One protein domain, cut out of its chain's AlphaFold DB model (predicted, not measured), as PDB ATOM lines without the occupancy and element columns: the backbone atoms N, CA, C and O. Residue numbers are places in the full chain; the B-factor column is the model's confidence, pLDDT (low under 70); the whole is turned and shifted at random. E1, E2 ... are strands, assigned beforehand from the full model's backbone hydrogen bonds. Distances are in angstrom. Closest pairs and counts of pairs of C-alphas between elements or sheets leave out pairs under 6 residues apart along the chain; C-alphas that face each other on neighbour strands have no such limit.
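What this domain is: This is residues 331 to 359 and 378 to 421 of the 542 residues of the protein "LUL3 protein" of Symbiodinium necroappetens (UniProt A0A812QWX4). What is the shape? One antiparallel sheet, E1 to E6 in order, is curled like part of a barrel, and residues 405 to 421 cross its open side. What is its make-up? The 73 printed residues, under half in named strands, are all strand in class, with no named helix; they are compact, radius of gyration of the C-alphas 10.9 A, spanning 30 by 25 by 23 A.

Where its parts are: Where are the strands? E1 is residues 333 to 336, from C-alpha 333 at (74.447, 35.044, 82.881); E2 339 to 348, 20.6 A long; E3 351 to 356; E4 378 to 382; E5 387 to 391; E6 401 to 404, to C-alpha 404 at (82.617, 19.011, 91.410). Which bends? E2 bends by 97 degrees at residue 345.

How they stand to each other: What pairs? E1 E2 E3 and E4 E5 E6 are meanders, antiparallel neighbours in turn. What joins them? E3 and E4 are antiparallel, N 379 and O 354 2.8 A apart.

The domain as a whole: Where is the cut? Residues 360 to 377 are not printed; C-alphas 359 and 378 are 11.7 A apart. Where is pLDDT under 70? At residues 358 to 359 and 414.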
ATOM      1  N   PRO A 331      73.340  35.818  89.224       89.56
ATOM      2  CA  PRO A 331      73.690  36.555  88.015       89.56
ATOM      3  C   PRO A 331      72.775  36.161  86.845       89.56
ATOM      4  O   PRO A 331      72.397  35.000  86.699       89.56
ATOM      5  N   SER A 332      72.467  37.113  85.962       89.06
ATOM      6  CA  SER A 332      71.640  36.879  84.767       89.06
ATOM      7  C   SER A 332      72.330  36.040  83.685       89.06
ATOM      8  O   SER A 332      71.655  35.455  82.838       89.06
ATOM      9  N   SER A 333      73.662  35.970  83.696       90.25
ATOM     10  CA  SER A 333      74.447  35.044  82.881       90.25
ATOM     11  C   SER A 333      75.779  34.699  83.552       90.25
ATOM     12  O   SER A 333      76.261  35.420  84.428       90.25
ATOM     13  N   VAL A 334      76.368  33.571  83.154       89.62
ATOM     14  CA  VAL A 334      77.693  33.105  83.594       89.62
ATOM     15  C   VAL A 334      78.502  32.608  82.396       89.62
ATOM     16  O   VAL A 334      77.946  32.015  81.476       89.62
ATOM     17  N   SER A 335      79.820  32.823  82.398       86.94
ATOM     18  CA  SER A 335      80.720  32.295  81.362       86.94
ATOM     19  C   SER A 335      81.482  31.075  81.872       86.94
ATOM     20  O   SER A 335      82.084  31.121  82.946       86.94
ATOM     21  N   ILE A 336      81.463  29.983  81.103       81.69
ATOM     22  CA  ILE A 336      82.157  28.726  81.412       81.69
ATOM     23  C   ILE A 336      82.865  28.249  80.144       81.69
ATOM     24  O   ILE A 336      82.236  28.047  79.108       81.69
ATOM     25  N   GLY A 337      84.191  28.093  80.209       76.38
ATOM     26  CA  GLY A 337      85.006  27.665  79.063       76.38
ATOM     27  C   GLY A 337      85.021  28.638  77.872       76.38
ATOM     28  O   GLY A 337      85.450  28.251  76.792       76.38
ATOM     29  N   GLY A 338      84.550  29.877  78.053       78.56
ATOM     30  CA  GLY A 338      84.356  30.864  76.983       78.56
ATOM     31  C   GLY A 338      82.932  30.906  76.414       78.56
ATOM     32  O   GLY A 338      82.579  31.889  75.771       78.56
ATOM     33  N   THR A 339      82.088  29.914  76.708       84.94
ATOM     34  CA  THR A 339      80.661  29.923  76.353       84.94
ATOM     35  C   THR A 339      79.865  30.701  77.399       84.94
ATOM     36  O   THR A 339      80.024  30.465  78.598       84.94
ATOM     37  N   GLU A 340      78.994  31.617  76.971       89.94
ATOM     38  CA  GLU A 340      78.036  32.284  77.860       89.94
ATOM     39  C   GLU A 340      76.769  31.435  78.045       89.94
ATOM     40  O   GLU A 340      76.206  30.899  77.085       89.94
ATOM     41  N   PHE A 341      76.307  31.352  79.292       90.75
ATOM     42  CA  PHE A 341      75.082  30.686  79.711       90.75
ATOM     43  C   PHE A 341      74.142  31.706  80.363       90.75
ATOM     44  O   PHE A 341      74.478  32.283  81.396       90.75
ATOM     45  N   VAL A 342      72.954  31.910  79.794       91.12
ATOM     46  CA  VAL A 342      71.945  32.868  80.284       91.12
ATOM     47  C   VAL A 342      70.970  32.180  81.237       91.12
ATOM     48  O   VAL A 342      70.580  31.036  81.010       91.12
ATOM     49  N   GLN A 343      70.584  32.864  82.315       91.06
ATOM     50  CA  GLN A 343      69.709  32.331  83.357       91.06
ATOM     51  C   GLN A 343      68.295  32.031  82.824       91.06
ATOM     52  O   GLN A 343      67.641  32.870  82.207       91.06
ATOM     53  N   GLU A 344      67.788  30.840  83.128       86.06
ATOM     54  CA  GLU A 344      66.400  30.442  82.897       86.06
ATOM     55  C   GLU A 344      65.504  30.806  84.097       86.06
ATOM     56  O   GLU A 344      65.943  30.851  85.246       86.06
ATOM     57  N   SER A 345      64.197  30.971  83.868       80.62
ATOM     58  CA  SER A 345      63.208  31.230  84.932       80.62
ATOM     59  C   SER A 345      62.880  30.007  85.810       80.62
ATOM     60  O   SER A 345      61.984  30.067  86.656       80.62
ATOM     61  N   ARG A 346      63.588  28.888  85.606       81.19
ATOM     62  CA  ARG A 346      63.396  27.604  86.293       81.19
ATOM     63  C   ARG A 346      64.552  27.305  87.250       81.19
ATOM     64  O   ARG A 346      65.670  27.773  87.056       81.19
ATOM     65  N   LEU A 347      64.283  26.473  88.252       84.75
ATOM     66  CA  LEU A 347      65.275  25.996  89.217       84.75
ATOM     67  C   LEU A 347      65.405  24.469  89.135       84.75
ATOM     68  O   LEU A 347      64.448  23.786  88.774       84.75
ATOM     69  N   CYS A 348      66.568  23.944  89.513       79.19
ATOM     70  CA  CYS A 348      66.838  22.516  89.699       79.19
ATOM     71  C   CYS A 348      67.512  22.344  91.067       79.19
ATOM     72  O   CYS A 348      68.418  23.115  91.377       79.19
ATOM     73  N   ASP A 349      67.023  21.439  91.921       80.31
ATOM     74  CA  ASP A 349      67.475  21.260  93.315       80.31
ATOM     75  C   ASP A 349      67.658  22.590  94.085       80.31
ATOM     76  O   ASP A 349      68.691  22.862  94.714       80.31
ATOM     77  N   ALA A 350      66.638  23.453  93.962       83.50
ATOM     78  CA  ALA A 350      66.575  24.825  94.477       83.50
ATOM     79  C   ALA A 350      67.758  25.727  94.065       83.50
ATOM     80  O   ALA A 350      68.117  26.644  94.799       83.50
ATOM     81  N   ARG A 351      68.371  25.497  92.902       88.81
ATOM     82  CA  ARG A 351      69.475  26.299  92.348       88.81
ATOM     83  C   ARG A 351      69.146  26.826  90.948       88.81
ATOM     84  O   ARG A 351      68.339  26.207  90.248       88.81
ATOM     85  N   PRO A 352      69.723  27.973  90.543       89.12
ATOM     86  CA  PRO A 352      69.513  28.547  89.219       89.12
ATOM     87  C   PRO A 352      69.967  27.599  88.106       89.12
ATOM     88  O   PRO A 352      71.019  26.966  88.194       89.12
ATOM     89  N   VAL A 353      69.159  27.543  87.049       89.88
ATOM     90  CA  VAL A 353      69.471  26.866  85.788       89.88
ATOM     91  C   VAL A 353      69.854  27.921  84.759       89.88
ATOM     92  O   VAL A 353      69.264  29.001  84.736       89.88
ATOM     93  N   TYR A 354      70.804  27.604  83.888       92.44
ATOM     94  CA  TYR A 354      71.216  28.465  82.780       92.44
ATOM     95  C   TYR A 354      71.228  27.666  81.472       92.44
ATOM     96  O   TYR A 354      71.338  26.440  81.494       92.44
ATOM     97  N   VAL A 355      71.137  28.342  80.328       93.44
ATOM     98  CA  VAL A 355      71.177  27.738  78.988       93.44
ATOM     99  C   VAL A 355      72.263  28.393  78.136       93.44
ATOM    100  O   VAL A 355      72.404  29.615  78.135       93.44
ATOM    101  N   ALA A 356      73.050  27.578  77.434       90.50
ATOM    102  CA  ALA A 356      74.137  28.035  76.574       90.50
ATOM    103  C   ALA A 356      73.623  28.901  75.414       90.50
ATOM    104  O   ALA A 356      72.617  28.582  74.776       90.50
ATOM    105  N   THR A 357      74.366  29.960  75.104       84.62
ATOM    106  CA  THR A 357      74.171  30.810  73.920       84.62
ATOM    107  C   THR A 357      75.296  30.601  72.901       84.62
ATOM    108  O   THR A 357      76.389  30.166  73.256       84.62
ATOM    109  N   GLY A 358      75.027  30.882  71.621       67.56
ATOM    110  CA  GLY A 358      76.050  30.876  70.562       67.56
ATOM    111  C   GLY A 358      76.469  29.504  70.009       67.56
ATOM    112  O   GLY A 358      77.374  29.446  69.180       67.56
ATOM    113  N   LEU A 359      75.821  28.404  70.411       63.06
ATOM    114  CA  LEU A 359      76.011  27.081  69.795       63.06
ATOM    115  C   LEU A 359      75.249  26.990  68.457       63.06
ATOM    116  O   LEU A 359      74.159  26.420  68.390       63.06
ATOM    117  N   TYR A 378      72.104  22.880  78.868       93.00
ATOM    118  CA  TYR A 378      71.752  23.505  80.138       93.00
ATOM    119  C   TYR A 378      72.834  23.261  81.185       93.00
ATOM    120  O   TYR A 378      73.315  22.138  81.329       93.00
ATOM    121  N   LEU A 379      73.145  24.303  81.954       92.69
ATOM    122  CA  LEU A 379      73.890  24.236  83.206       92.69
ATOM    123  C   LEU A 379      72.904  24.135  84.368       92.69
ATOM    124  O   LEU A 379      72.054  25.011  84.546       92.69
ATOM    125  N   TYR A 380      73.038  23.091  85.179       92.00
ATOM    126  CA  TYR A 380      72.243  22.886  86.389       92.00
ATOM    127  C   TYR A 380      73.051  22.129  87.451       92.00
ATOM    128  O   TYR A 380      74.058  21.494  87.146       92.00
ATOM    129  N   PHE A 381      72.631  22.206  88.710       91.44
ATOM    130  CA  PHE A 381      73.224  21.426  89.800       91.44
ATOM    131  C   PHE A 381      72.401  20.167  90.066       91.44
ATOM    132  O   PHE A 381      71.182  20.186  89.898       91.44
ATOM    133  N   ARG A 382      73.056  19.095  90.524       87.19
ATOM    134  CA  ARG A 382      72.404  17.879  91.023       87.19
ATOM    135  C   ARG A 382      72.855  17.610  92.455       87.19
ATOM    136  O   ARG A 382      74.027  17.330  92.708       87.19
ATOM    137  N   ALA A 383      71.930  17.701  93.407       82.81
ATOM    138  CA  ALA A 383      72.220  17.629  94.838       82.81
ATOM    139  C   ALA A 383      72.485  16.207  95.352       82.81
ATOM    140  O   ALA A 383      73.131  16.055  96.384       82.81
ATOM    141  N   GLN A 384      72.036  15.169  94.640       83.56
ATOM    142  CA  GLN A 384      72.353  13.781  94.996       83.56
ATOM    143  C   GLN A 384      73.826  13.451  94.701       83.56
ATOM    144  O   GLN A 384      74.488  12.810  95.512       83.56
ATOM    145  N   GLU A 385      74.353  13.939  93.579       86.38
ATOM    146  CA  GLU A 385      75.756  13.792  93.176       86.38
ATOM    147  C   GLU A 385      76.678  14.882  93.754       86.38
ATOM    148  O   GLU A 385      77.887  14.682  93.823       86.38
ATOM    149  N   SER A 386      76.129  16.023  94.190       88.62
ATOM    150  CA  SER A 386      76.881  17.241  94.552       88.62
ATOM    151  C   SER A 386      77.726  17.819  93.401       88.62
ATOM    152  O   SER A 386      78.791  18.405  93.610       88.62
ATOM    153  N   GLU A 387      77.240  17.681  92.167       92.00
ATOM    154  CA  GLU A 387      77.933  18.079  90.936       92.00
ATOM    155  C   GLU A 387      77.152  19.159  90.168       92.00
ATOM    156  O   GLU A 387      75.920  19.152  90.118       92.00
ATOM    157  N   TRP A 388      77.877  20.061  89.502       92.12
ATOM    158  CA  TRP A 388      77.333  20.891  88.424       92.12
ATOM    159  C   TRP A 388      77.419  20.117  87.111       92.12
ATOM    160  O   TRP A 388      78.478  19.591  86.775       92.12
ATOM    161  N   TRP A 389      76.314  20.034  86.380       93.44
ATOM    162  CA  TRP A 389      76.154  19.253  85.154       93.44
ATOM    163  C   TRP A 389      75.873  20.168  83.959       93.44
ATOM    164  O   TRP A 389      75.122  21.140  84.064       93.44
ATOM    165  N   LEU A 390      76.458  19.813  82.815       91.69
ATOM    166  CA  LEU A 390      76.108  20.297  81.484       91.69
ATOM    167  C   LEU A 390      75.423  19.155  80.726       91.69
ATOM    168  O   LEU A 390      76.024  18.097  80.538       91.69
ATOM    169  N   GLY A 391      74.182  19.355  80.280       90.62
ATOM    170  CA  GLY A 391      73.410  18.319  79.582       90.62
ATOM    171  C   GLY A 391      72.268  18.874  78.722       90.62
ATOM    172  O   GLY A 391      71.893  20.037  78.889       90.62
ATOM    173  N   PRO A 392      71.705  18.070  77.799       87.38
ATOM    174  CA  PRO A 392      70.649  18.513  76.883       87.38
ATOM    175  C   PRO A 392      69.268  18.667  77.540       87.38
ATOM    176  O   PRO A 392      68.400  19.353  77.007       87.38
ATOM    177  N   GLU A 393      69.064  18.067  78.714       87.69
ATOM    178  CA  GLU A 393      67.833  18.169  79.497       87.69
ATOM    179  C   GLU A 393      68.160  18.415  80.978       87.69
ATOM    180  O   GLU A 393      69.065  17.801  81.549       87.69
ATOM    181  N   VAL A 394      67.411  19.322  81.610       86.25
ATOM    182  CA  VAL A 394      67.565  19.685  83.027       86.25
ATOM    183  C   VAL A 394      67.046  18.546  83.903       86.25
ATOM    184  O   VAL A 394      65.859  18.236  83.873       86.25
ATOM    185  N   GLY A 395      67.930  17.929  84.687       80.88
ATOM    186  CA  GLY A 395      67.632  16.693  85.422       80.88
ATOM    187  C   GLY A 395      67.625  15.427  84.551       80.88
ATOM    188  O   GLY A 395      67.242  14.362  85.035       80.88
ATOM    189  N   GLY A 396      68.042  15.532  83.285       83.50
ATOM    190  CA  GLY A 396      68.144  14.411  82.355       83.50
ATOM    191  C   GLY A 396      69.241  13.404  82.724       83.50
ATOM    192  O   GLY A 396      70.088  13.633  83.586       83.50
ATOM    193  N   ARG A 397      69.242  12.256  82.037       84.88
ATOM    194  CA  ARG A 397      70.240  11.180  82.234       84.88
ATOM    195  C   ARG A 397      71.528  11.360  81.428       84.88
ATOM    196  O   ARG A 397      72.471  10.592  81.619       84.88
ATOM    197  N   GLU A 398      71.543  12.318  80.511       87.00
ATOM    198  CA  GLU A 398      72.661  12.596  79.616       87.00
ATOM    199  C   GLU A 398      73.515  13.729  80.185       87.00
ATOM    200  O   GLU A 398      73.028  14.829  80.447       87.00
ATOM    201  N   CYS A 399      74.798  13.435  80.379       88.06
ATOM    202  CA  CYS A 399      75.803  14.376  80.847       88.06
ATOM    203  C   CYS A 399      76.836  14.548  79.734       88.06
ATOM    204  O   CYS A 399      77.407  13.563  79.272       88.06
ATOM    205  N   LEU A 400      77.047  15.786  79.297       87.81
ATOM    206  CA  LEU A 400      78.090  16.158  78.340       87.81
ATOM    207  C   LEU A 400      79.392  16.458  79.089       87.81
ATOM    208  O   LEU A 400      80.476  16.056  78.670       87.81
ATOM    209  N   ALA A 401      79.275  17.147  80.226       88.06
ATOM    210  CA  ALA A 401      80.377  17.408  81.137       88.06
ATOM    211  C   ALA A 401      79.869  17.710  82.547       88.06
ATOM    212  O   ALA A 401      78.751  18.195  82.731       88.06
ATOM    213  N   ARG A 402      80.723  17.503  83.549       91.75
ATOM    214  CA  ARG A 402      80.407  17.796  84.953       91.75
ATOM    215  C   ARG A 402      81.593  18.342  85.736       91.75
ATOM    216  O   ARG A 402      82.739  17.990  85.468       91.75
ATOM    217  N   ALA A 403      81.303  19.182  86.721       90.25
ATOM    218  CA  ALA A 403      82.260  19.748  87.662       90.25
ATOM    219  C   ALA A 403      81.857  19.402  89.101       90.25
ATOM    220  O   ALA A 403      80.673  19.408  89.447       90.25
ATOM    221  N   THR A 404      82.842  19.152  89.963       86.94
ATOM    222  CA  THR A 404      82.617  19.011  91.410       86.94
ATOM    223  C   THR A 404      82.047  20.310  91.971       86.94
ATOM    224  O   THR A 404      82.668  21.364  91.819       86.94
ATOM    225  N   GLY A 405      80.883  20.243  92.613       82.69
ATOM    226  CA  GLY A 405      80.274  21.374  93.303       82.69
ATOM    227  C   GLY A 405      80.347  21.232  94.821       82.69
ATOM    228  O   GLY A 405      81.088  20.416  95.363       82.69
ATOM    229  N   SER A 406      79.552  22.046  95.511       84.94
ATOM    230  CA  SER A 406      79.375  21.987  96.960       84.94
ATOM    231  C   SER A 406      77.901  22.162  97.286       84.94
ATOM    232  O   SER A 406      77.244  23.043  96.727       84.94
ATOM    233  N   LEU A 407      77.388  21.379  98.237       83.56
ATOM    234  CA  LEU A 407      76.044  21.583  98.781       83.56
ATOM    235  C   LEU A 407      75.906  22.924  99.515       83.56
ATOM    236  O   LEU A 407      74.780  23.354  99.730       83.56
ATOM    237  N   LEU A 408      77.011  23.596  99.862       87.75
ATOM    238  CA  LEU A 408      77.018  24.903 100.534       87.75
ATOM    239  C   LEU A 408      76.822  26.086  99.573       87.75
ATOM    240  O   LEU A 408      76.416  27.161 100.009       87.75
ATOM    241  N   SER A 409      77.103  25.896  98.280       88.31
ATOM    242  CA  SER A 409      76.981  26.929  97.246       88.31
ATOM    243  C   SER A 409      75.667  26.778  96.480       88.31
ATOM    244  O   SER A 409      75.225  25.659  96.189       88.31
ATOM    245  N   VAL A 410      75.040  27.900  96.132       88.00
ATOM    246  CA  VAL A 410      73.792  27.947  95.351       88.00
ATOM    247  C   VAL A 410      74.058  28.417  93.930       88.00
ATOM    248  O   VAL A 410      73.476  27.877  92.992       88.00
ATOM    249  N   VAL A 411      74.959  29.383  93.757       88.50
ATOM    250  CA  VAL A 411      75.336  29.943  92.452       88.50
ATOM    251  C   VAL A 411      76.580  29.216  91.904       88.50
ATOM    252  O   VAL A 411      77.489  28.908  92.681       88.50
ATOM    253  N   PRO A 412      76.664  28.912  90.591       85.19
ATOM    254  CA  PRO A 412      77.870  28.327  90.008       85.19
ATOM    255  C   PRO A 412      79.014  29.347  90.022       85.19
ATOM    256  O   PRO A 412      78.848  30.493  89.604       85.19
ATOM    257  N   THR A 413      80.192  28.941  90.499       79.06
ATOM    258  CA  THR A 413      81.362  29.824  90.592       79.06
ATOM    259  C   THR A 413      82.227  29.748  89.333       79.06
ATOM    260  O   THR A 413      82.335  28.705  88.690       79.06
ATOM    261  N   ALA A 414      82.935  30.835  89.014       68.69
ATOM    262  CA  ALA A 414      83.882  30.883  87.891       68.69
ATOM    263  C   ALA A 414      85.093  29.925  88.037       68.69
ATOM    264  O   ALA A 414      85.898  29.802  87.118       68.69
ATOM    265  N   ALA A 415      85.230  29.245  89.182       72.94
ATOM    266  CA  ALA A 415      86.276  28.263  89.457       72.94
ATOM    267  C   ALA A 415      85.889  26.813  89.081       72.94
ATOM    268  O   ALA A 415      86.697  25.903  89.268       72.94
ATOM    269  N   LEU A 416      84.669  26.569  88.579       81.94
ATOM    270  CA  LEU A 416      84.198  25.226  88.229       81.94
ATOM    271  C   LEU A 416      84.985  24.623  87.052       81.94
ATOM    272  O   LEU A 416      84.886  25.072  85.910       81.94
ATOM    273  N   GLN A 417      85.730  23.551  87.328       83.25
ATOM    274  CA  GLN A 417      86.479  22.792  86.326       83.25
ATOM    275  C   GLN A 417      85.646  21.610  85.817       83.25
ATOM    276  O   GLN A 417      85.499  20.596  86.503       83.25
ATOM    277  N   PHE A 418      85.101  21.745  84.609       84.69
ATOM    278  CA  PHE A 418      84.299  20.706  83.970       84.69
ATOM    279  C   PHE A 418      85.174  19.620  83.336       84.69
ATOM    280  O   PHE A 418      86.131  19.903  82.618       84.69
ATOM    281  N   ARG A 419      84.808  18.362  83.583       84.12
ATOM    282  CA  ARG A 419      85.346  17.173  82.920       84.12
ATOM    283  C   ARG A 419      84.314  16.690  81.910       84.12
ATOM    284  O   ARG A 419      83.166  16.467  82.291       84.12
ATOM    285  N   MET A 420      84.720  16.545  80.651       85.38
ATOM    286  CA  MET A 420      83.881  15.957  79.604       85.38
ATOM    287  C   MET A 420      83.617  14.480  79.916       85.38
ATOM    288  O   MET A 420      84.547  13.756  80.275       85.38
ATOM    289  N   GLU A 421      82.378  14.028  79.741       76.38
ATOM    290  CA  GLU A 421      82.056  12.598  79.705       76.38
ATOM    291  C   GLU A 421      82.204  12.082  78.259       76.38
ATOM    292  O   GLU A 421      81.868  12.801  77.313       76.38
TER     293      GLU A 421